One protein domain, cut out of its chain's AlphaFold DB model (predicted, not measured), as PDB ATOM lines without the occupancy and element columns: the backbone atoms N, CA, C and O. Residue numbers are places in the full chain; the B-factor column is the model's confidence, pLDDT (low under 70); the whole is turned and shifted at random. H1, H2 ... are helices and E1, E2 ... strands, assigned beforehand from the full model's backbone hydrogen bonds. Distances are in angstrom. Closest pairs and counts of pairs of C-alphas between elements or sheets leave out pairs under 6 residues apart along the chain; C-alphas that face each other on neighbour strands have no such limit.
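Overview. This is residues 104 to 164 of the 176 residues of an uncharacterized protein of Gemmatirosa kalamazoonesis (UniProt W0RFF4). Picture a two-stranded hairpin, E1 and E2, with the helix H1 packed over one of its faces, and beyond its other face an arm that sticks out, residues 150 to 164, of which 150 to 160 belong to H3. The short helix H2 makes the turn from the hairpin's end into that arm, and H3 is apart from both strands. Three named helices and two named strands follow as H1 E1 E2 H2 H3 in the 61 printed residues; the sheet, order E1 - E2, is antiparallel, and the class is mixed, helices and strands. The whole is loose, with a radius of gyration of the C-alphas of 14.4 A, and flat, spanning 42 by 32 by 10 A.

Arrangement. Start at H1, residues 104 to 117, and look across to E1, residues 121 to 128, where the closest C-alphas, those of Ala 115 and Val 121, are 4.7 A apart. Then look to E2, residues 134 to 140: its closest C-alphas to H1 are those of Val 138 and Met 111, 7.4 A apart. E1 and E2 form a hairpin, antiparallel at 156 degrees between their directions; check N 124 and O 137, 2.8 A apart, and N 139 and O 122, 2.9 A apart, both within hydrogen-bond range. Go on to H2, residues 143 to 147, whose Met 146 has its C-alpha 7.9 A from that of Val 121, the closest pair of H2 and E1. H2 and H3, residues 149 to 160, meet only through their link. H3 is apart from H1, E1 and E2, and H1 is apart from H2. In H1, H2 and H3 every O i to N i+4 pair is within hydrogen-bond range.

Along the chain. Find C-alpha 104 at (154.197, 162.199, 210.654); from there H1 runs 19.9 A to Lys 117. E1 begins at C-alpha 121, at (147.992, 146.454, 217.180), and covers 21.0 A to Thr 128. E2 comes back from Glu 134 to Val 140, 19.3 A. After the five residues of H2, H3 runs 16.3 A from Leu 149 to C-alpha 160 at (126.178, 146.661, 204.185).

Size, cuts and confidence. Look for the two C-alphas farthest apart at Glu 106 and Arg 163, 43.2 A. Without residues 150 to 164, which stand free, the body spans 37 by 19 by 10 A. The printed part has no cut, and its four links are tight. In the B-factor column the mean pLDDT of the printed part is 85.5, and residues 161 to 164 are under 70.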
ATOM      1  N   SER A 104     155.087 163.330 210.971       85.50
ATOM      2  CA  SER A 104     154.197 162.199 210.654       85.50
ATOM      3  C   SER A 104     154.962 160.904 210.360       85.50
ATOM      4  O   SER A 104     154.529 159.831 210.762       85.50
ATOM      5  N   LYS A 105     156.143 160.995 209.730       87.31
ATOM      6  CA  LYS A 105     157.013 159.841 209.454       87.31
ATOM      7  C   LYS A 105     157.475 159.129 210.731       87.31
ATOM      8  O   LYS A 105     157.493 157.902 210.760       87.31
ATOM      9  N   GLU A 106     157.829 159.879 211.770       88.19
ATOM     10  CA  GLU A 106     158.281 159.339 213.060       88.19
ATOM     11  C   GLU A 106     157.112 158.703 213.811       88.19
ATOM     12  O   GLU A 106     157.231 157.589 214.319       88.19
ATOM     13  N   VAL A 107     155.945 159.356 213.780       86.94
ATOM     14  CA  VAL A 107     154.704 158.806 214.338       86.94
ATOM     15  C   VAL A 107     154.337 157.493 213.646       86.94
ATOM     16  O   VAL A 107     154.039 156.504 214.314       86.94
ATOM     17  N   TYR A 108     154.400 157.437 212.314       91.06
ATOM     18  CA  TYR A 108     154.083 156.224 211.556       91.06
ATOM     19  C   TYR A 108     155.101 155.112 211.796       91.06
ATOM     20  O   TYR A 108     154.712 153.953 211.945       91.06
ATOM     21  N   ALA A 109     156.391 155.450 211.886       90.31
ATOM     22  CA  ALA A 109     157.430 154.495 212.253       90.31
ATOM     23  C   ALA A 109     157.171 153.909 213.649       90.31
ATOM     24  O   ALA A 109     157.235 152.693 213.823       90.31
ATOM     25  N   TYR A 110     156.790 154.750 214.615       91.94
ATOM     26  CA  TYR A 110     156.437 154.303 215.956       91.94
ATOM     27  C   TYR A 110     155.179 153.416 215.962       91.94
ATOM     28  O   TYR A 110     155.203 152.339 216.550       91.94
ATOM     29  N   MET A 111     154.112 153.773 215.236       91.38
ATOM     30  CA  MET A 111     152.907 152.929 215.136       91.38
ATOM     31  C   MET A 111     153.191 151.565 214.492       91.38
ATOM     32  O   MET A 111     152.665 150.541 214.933       91.38
ATOM     33  N   ARG A 112     154.062 151.516 213.476       92.31
ATOM     34  CA  ARG A 112     154.507 150.253 212.862       92.31
ATOM     35  C   ARG A 112     155.391 149.441 213.810       92.31
ATOM     36  O   ARG A 112     155.254 148.221 213.870       92.31
ATOM     37  N   LEU A 113     156.245 150.103 214.591       91.88
ATOM     38  CA  LEU A 113     157.028 149.456 215.642       91.88
ATOM     39  C   LEU A 113     156.108 148.826 216.697       91.88
ATOM     40  O   LEU A 113     156.308 147.663 217.042       91.88
ATOM     41  N   LEU A 114     155.064 149.534 217.139       90.44
ATOM     42  CA  LEU A 114     154.059 148.998 218.062       90.44
ATOM     43  C   LEU A 114     153.379 147.743 217.504       90.44
ATOM     44  O   LEU A 114     153.296 146.738 218.208       90.44
ATOM     45  N   ALA A 115     152.969 147.767 216.234       90.69
ATOM     46  CA  ALA A 115     152.395 146.598 215.564       90.69
ATOM     47  C   ALA A 115     153.368 145.413 215.473       90.69
ATOM     48  O   ALA A 115     152.954 144.266 215.596       90.69
ATOM     49  N   SER A 116     154.673 145.665 215.325       89.81
ATOM     50  CA  SER A 116     155.682 144.593 215.317       89.81
ATOM     51  C   SER A 116     155.938 143.972 216.697       89.81
ATOM     52  O   SER A 116     156.448 142.856 216.787       89.81
ATOM     53  N   LYS A 117     155.623 144.699 217.777       91.44
ATOM     54  CA  LYS A 117     155.904 144.294 219.164       91.44
ATOM     55  C   LYS A 117     154.676 143.791 219.914       91.44
ATOM     56  O   LYS A 117     154.832 143.234 220.998       91.44
ATOM     57  N   SER A 118     153.477 143.989 219.370       89.56
ATOM     58  CA  SER A 118     152.231 143.636 220.039       89.56
ATOM     59  C   SER A 118     151.205 143.049 219.065       89.56
ATOM     60  O   SER A 118     150.826 143.730 218.113       89.56
ATOM     61  N   PRO A 119     150.655 141.849 219.341       88.44
ATOM     62  CA  PRO A 119     149.559 141.277 218.550       88.44
ATOM     63  C   PRO A 119     148.244 142.069 218.682       88.44
ATOM     64  O   PRO A 119     147.287 141.826 217.950       88.44
ATOM     65  N   ARG A 120     148.186 143.031 219.610       90.62
ATOM     66  CA  ARG A 120     147.023 143.891 219.873       90.62
ATOM     67  C   ARG A 120     146.904 145.070 218.914       90.62
ATOM     68  O   ARG A 120     145.925 145.805 218.996       90.62
ATOM     69  N   VAL A 121     147.900 145.280 218.053       91.38
ATOM     70  CA  VAL A 121     147.992 146.454 217.180       91.38
ATOM     71  C   VAL A 121     148.150 146.011 215.727       91.38
ATOM     72  O   VAL A 121     149.079 145.283 215.394       91.38
ATOM     73  N   LYS A 122     147.269 146.488 214.841       90.56
ATOM     74  CA  LYS A 122     147.367 146.278 213.383       90.56
ATOM     75  C   LYS A 122     147.314 147.628 212.682       90.56
ATOM     76  O   LYS A 122     146.428 148.437 212.949       90.56
ATOM     77  N   VAL A 123     148.276 147.872 211.797       91.69
ATOM     78  CA  VAL A 123     148.362 149.103 211.003       91.69
ATOM     79  C   VAL A 123     147.884 148.805 209.590       91.69
ATOM     80  O   VAL A 123     148.364 147.871 208.950       91.69
ATOM     81  N   PHE A 124     146.958 149.619 209.105       90.50
ATOM     82  CA  PHE A 124     146.431 149.578 207.749       90.50
ATOM     83  C   PHE A 124     146.838 150.847 207.010       90.50
ATOM     84  O   PHE A 124     146.795 151.936 207.579       90.50
ATOM     85  N   SER A 125     147.190 150.713 205.736       90.94
ATOM     86  CA  SER A 125     147.313 151.859 204.837       90.94
ATOM     87  C   SER A 125     145.932 152.167 204.260       90.94
ATOM     88  O   SER A 125     145.275 151.258 203.749       90.94
ATOM     89  N   ILE A 126     145.467 153.410 204.388       89.00
ATOM     90  CA  ILE A 126     144.142 153.846 203.903       89.00
ATOM     91  C   ILE A 126     144.226 154.677 202.615       89.00
ATOM     92  O   ILE A 126     143.214 155.191 202.151       89.00
ATOM     93  N   GLY A 127     145.421 154.789 202.031       87.62
ATOM     94  CA  GLY A 127     145.684 155.542 200.809       87.62
ATOM     95  C   GLY A 127     146.779 156.584 201.004       87.62
ATOM     96  O   GLY A 127     147.524 156.555 201.985       87.62
ATOM     97  N   THR A 128     146.876 157.512 200.060       89.81
ATOM     98  CA  THR A 128     147.834 158.620 200.085       89.81
ATOM     99  C   THR A 128     147.103 159.956 200.094       89.81
ATOM    100  O   THR A 128     146.012 160.070 199.542       89.81
ATOM    101  N   THR A 129     147.697 160.969 200.717       87.12
ATOM    102  CA  THR A 129     147.251 162.359 200.608       87.12
ATOM    103  C   THR A 129     147.481 162.890 199.191       87.12
ATOM    104  O   THR A 129     148.212 162.285 198.405       87.12
ATOM    105  N   GLU A 130     146.929 164.067 198.896       84.44
ATOM    106  CA  GLU A 130     147.188 164.815 197.651       84.44
ATOM    107  C   GLU A 130     148.687 165.067 197.405       84.44
ATOM    108  O   GLU A 130     149.158 165.093 196.274       84.44
ATOM    109  N   GLU A 131     149.469 165.189 198.477       86.31
ATOM    110  CA  GLU A 131     150.927 165.355 198.422       86.31
ATOM    111  C   GLU A 131     151.689 164.019 198.299       86.31
ATOM    112  O   GLU A 131     152.909 163.977 198.462       86.31
ATOM    113  N   GLY A 132     150.988 162.902 198.090       84.81
ATOM    114  CA  GLY A 132     151.580 161.568 197.979       84.81
ATOM    115  C   GLY A 132     152.084 160.979 199.303       84.81
ATOM    116  O   GLY A 132     152.840 160.007 199.294       84.81
ATOM    117  N   ARG A 133     151.692 161.540 200.456       87.31
ATOM    118  CA  ARG A 133     152.078 161.010 201.774       87.31
ATOM    119  C   ARG A 133     151.120 159.905 202.184       87.31
ATOM    120  O   ARG A 133     149.913 160.066 202.078       87.31
ATOM    121  N   GLU A 134     151.636 158.791 202.681       89.50
ATOM    122  CA  GLU A 134     150.780 157.703 203.157       89.50
ATOM    123  C   GLU A 134     149.887 158.158 204.321       89.50
ATOM    124  O   GLU A 134     150.354 158.813 205.249       89.50
ATOM    125  N   MET A 135     148.617 157.765 204.293       89.38
ATOM    126  CA  MET A 135     147.709 157.850 205.430       89.38
ATOM    127  C   MET A 135     147.541 156.457 206.036       89.38
ATOM    128  O   MET A 135     147.262 155.490 205.324       89.38
ATOM    129  N   ILE A 136     147.681 156.350 207.358       90.75
ATOM    130  CA  ILE A 136     147.535 155.079 208.078       90.75
ATOM    131  C   ILE A 136     146.348 155.110 209.043       90.75
ATOM    132  O   ILE A 136     146.063 156.131 209.666       90.75
ATOM    133  N   ALA A 137     145.703 153.961 209.214       90.44
ATOM    134  CA  ALA A 137     144.761 153.690 210.293       90.44
ATOM    135  C   ALA A 137     145.345 152.617 211.219       90.44
ATOM    136  O   ALA A 137     145.902 151.622 210.754       90.44
ATOM    137  N   VAL A 138     145.215 152.804 212.532       91.38
ATOM    138  CA  VAL A 138     145.751 151.878 213.539       91.38
ATOM    139  C   VAL A 138     144.598 151.308 214.352       91.38
ATOM    140  O   VAL A 138     143.884 152.048 215.023       91.38
ATOM    141  N   ALA A 139     144.417 149.991 214.291       89.94
ATOM    142  CA  ALA A 139     143.470 149.278 215.137       89.94
ATOM    143  C   ALA A 139     144.188 148.772 216.391       89.94
ATOM    144  O   ALA A 139     145.219 148.104 216.279       89.94
ATOM    145  N   VAL A 140     143.630 149.080 217.563       90.81
ATOM    146  CA  VAL A 140     144.126 148.626 218.868       90.81
ATOM    147  C   VAL A 140     142.987 147.937 219.608       90.81
ATOM    148  O   VAL A 140     141.975 148.571 219.904       90.81
ATOM    149  N   ALA A 141     143.133 146.646 219.898       89.50
ATOM    150  CA  ALA A 141     142.124 145.872 220.618       89.50
ATOM    151  C   ALA A 141     142.731 144.678 221.371       89.50
ATOM    152  O   ALA A 141     143.933 144.430 221.310       89.50
ATOM    153  N   SER A 142     141.901 143.925 222.100       89.12
ATOM    154  CA  SER A 142     142.318 142.652 222.697       89.12
ATOM    155  C   SER A 142     142.727 141.645 221.618       89.12
ATOM    156  O   SER A 142     142.224 141.681 220.497       89.12
ATOM    157  N   GLU A 143     143.614 140.713 221.963       88.44
ATOM    158  CA  GLU A 143     144.101 139.683 221.031       88.44
ATOM    159  C   GLU A 143     142.956 138.843 220.455       88.44
ATOM    160  O   GLU A 143     142.918 138.580 219.256       88.44
ATOM    161  N   GLU A 144     141.963 138.515 221.284       87.94
ATOM    162  CA  GLU A 144     140.761 137.791 220.865       87.94
ATOM    163  C   GLU A 144     139.935 138.557 219.823       87.94
ATOM    164  O   GLU A 144     139.425 137.960 218.872       87.94
ATOM    165  N   LEU A 145     139.789 139.878 219.990       86.00
ATOM    166  CA  LEU A 145     139.042 140.701 219.041       86.00
ATOM    167  C   LEU A 145     139.844 140.919 217.758       86.00
ATOM    168  O   LEU A 145     139.274 140.873 216.671       86.00
ATOM    169  N   MET A 146     141.163 141.096 217.878       88.94
ATOM    170  CA  MET A 146     142.065 141.210 216.733       88.94
ATOM    171  C   MET A 146     142.055 139.940 215.876       88.94
ATOM    172  O   MET A 146     142.023 140.046 214.651       88.94
ATOM    173  N   ALA A 147     141.988 138.755 216.494       86.81
ATOM    174  CA  ALA A 147     141.876 137.482 215.782       86.81
ATOM    175  C   ALA A 147     140.578 137.366 214.961       86.81
ATOM    176  O   ALA A 147     140.572 136.764 213.891       86.81
ATOM    177  N   LYS A 148     139.485 137.983 215.431       87.25
ATOM    178  CA  LYS A 148     138.169 137.983 214.766       87.25
ATOM    179  C   LYS A 148     137.925 139.212 213.890       87.25
ATOM    180  O   LYS A 148     136.843 139.357 213.326       87.25
ATOM    181  N   LEU A 149     138.886 140.129 213.786       83.94
ATOM    182  CA  LEU A 149     138.677 141.435 213.163       83.94
ATOM    183  C   LEU A 149     138.304 141.317 211.681       83.94
ATOM    184  O   LEU A 149     137.365 141.976 211.233       83.94
ATOM    185  N   ASP A 150     138.992 140.448 210.941       80.62
ATOM    186  CA  ASP A 150     138.738 140.254 209.512       80.62
ATOM    187  C   ASP A 150     137.391 139.531 209.275       80.62
ATOM    188  O   ASP A 150     136.632 139.920 208.387       80.62
ATOM    189  N   GLU A 151     137.015 138.575 210.136       82.69
ATOM    190  CA  GLU A 151     135.679 137.954 210.113       82.69
ATOM    191  C   GLU A 151     134.563 138.960 210.414       82.69
ATOM    192  O   GLU A 151     133.540 138.989 209.728       82.69
ATOM    193  N   ASN A 152     134.741 139.791 211.444       81.06
ATOM    194  CA  ASN A 152     133.765 140.812 211.819       81.06
ATOM    195  C   ASN A 152     133.607 141.842 210.699       81.06
ATOM    196  O   ASN A 152     132.488 142.237 210.380       81.06
ATOM    197  N   ARG A 153     134.709 142.223 210.046       80.69
ATOM    198  CA  ARG A 153     134.679 143.101 208.874       80.69
ATOM    199  C   ARG A 153     133.924 142.467 207.704       80.69
ATOM    200  O   ARG A 153     133.129 143.157 207.075       80.69
ATOM    201  N   ALA A 154     134.121 141.175 207.440       80.94
ATOM    202  CA  ALA A 154     133.392 140.459 206.391       80.94
ATOM    203  C   ALA A 154     131.882 140.384 206.682       80.94
ATOM    204  O   ALA A 154     131.072 140.650 205.796       80.94
ATOM    205  N   LYS A 155     131.495 140.106 207.935       80.12
ATOM    206  CA  LYS A 155     130.086 140.122 208.369       80.12
ATOM    207  C   LYS A 155     129.461 141.510 208.218       80.12
ATOM    208  O   LYS A 155     128.346 141.624 207.721       80.12
ATOM    209  N   LEU A 156     130.181 142.569 208.593       78.31
ATOM    210  CA  LEU A 156     129.716 143.947 208.406       78.31
ATOM    211  C   LEU A 156     129.569 144.313 206.922       78.31
ATOM    212  O   LEU A 156     128.621 145.004 206.568       78.31
ATOM    213  N   ALA A 157     130.456 143.824 206.049       79.81
ATOM    214  CA  ALA A 157     130.331 144.025 204.605       79.81
ATOM    215  C   ALA A 157     129.093 143.314 204.023       79.81
ATOM    216  O   ALA A 157     128.394 143.902 203.206       79.81
ATOM    217  N   GLN A 158     128.777 142.101 204.493       70.69
ATOM    218  CA  GLN A 158     127.545 141.388 204.114       70.69
ATOM    219  C   GLN A 158     126.280 142.123 204.581       70.69
ATOM    220  O   GLN A 158     125.294 142.170 203.855       70.69
ATOM    221  N   LEU A 159     126.303 142.730 205.773       73.38
ATOM    222  CA  LEU A 159     125.194 143.563 206.257       73.38
ATOM    223  C   LEU A 159     125.059 144.881 205.476       73.38
ATOM    224  O   LEU A 159     123.952 145.398 205.345       73.38
ATOM    225  N   ALA A 160     126.168 145.428 204.971       74.12
ATOM    226  CA  ALA A 160     126.178 146.661 204.185       74.12
ATOM    227  C   ALA A 160     125.693 146.462 202.737       74.12
ATOM    228  O   ALA A 160     125.226 147.423 202.126       74.12
ATOM    229  N   ASP A 161     125.763 145.237 202.200       69.50
ATOM    230  CA  ASP A 161     125.206 144.880 200.893       69.50
ATOM    231  C   ASP A 161     124.128 143.780 201.008       69.50
ATOM    232  O   ASP A 161     124.426 142.584 200.878       69.50
ATOM    233  N   PRO A 162     122.848 144.162 201.192       62.25
ATOM    234  CA  PRO A 162     121.752 143.213 201.372       62.25
ATOM    235  C   PRO A 162     121.475 142.351 200.131       62.25
ATOM    236  O   PRO A 162     120.708 141.401 200.229       62.25
ATOM    237  N   ARG A 163     122.081 142.641 198.967       65.38
ATOM    238  CA  ARG A 163     121.909 141.832 197.745       65.38
ATOM    239  C   ARG A 163     122.726 140.541 197.771       65.38
ATOM    240  O   ARG A 163     122.463 139.640 196.980       65.38
ATOM    241  N   THR A 164     123.721 140.464 198.655       57.78
ATOM    242  CA  THR A 164     124.563 139.273 198.854       57.78
ATOM    243  C   THR A 164     123.982 138.304 199.880       57.78
ATOM    244  O   THR A 164     124.309 137.116 199.874       57.78
TER     245      THR A 164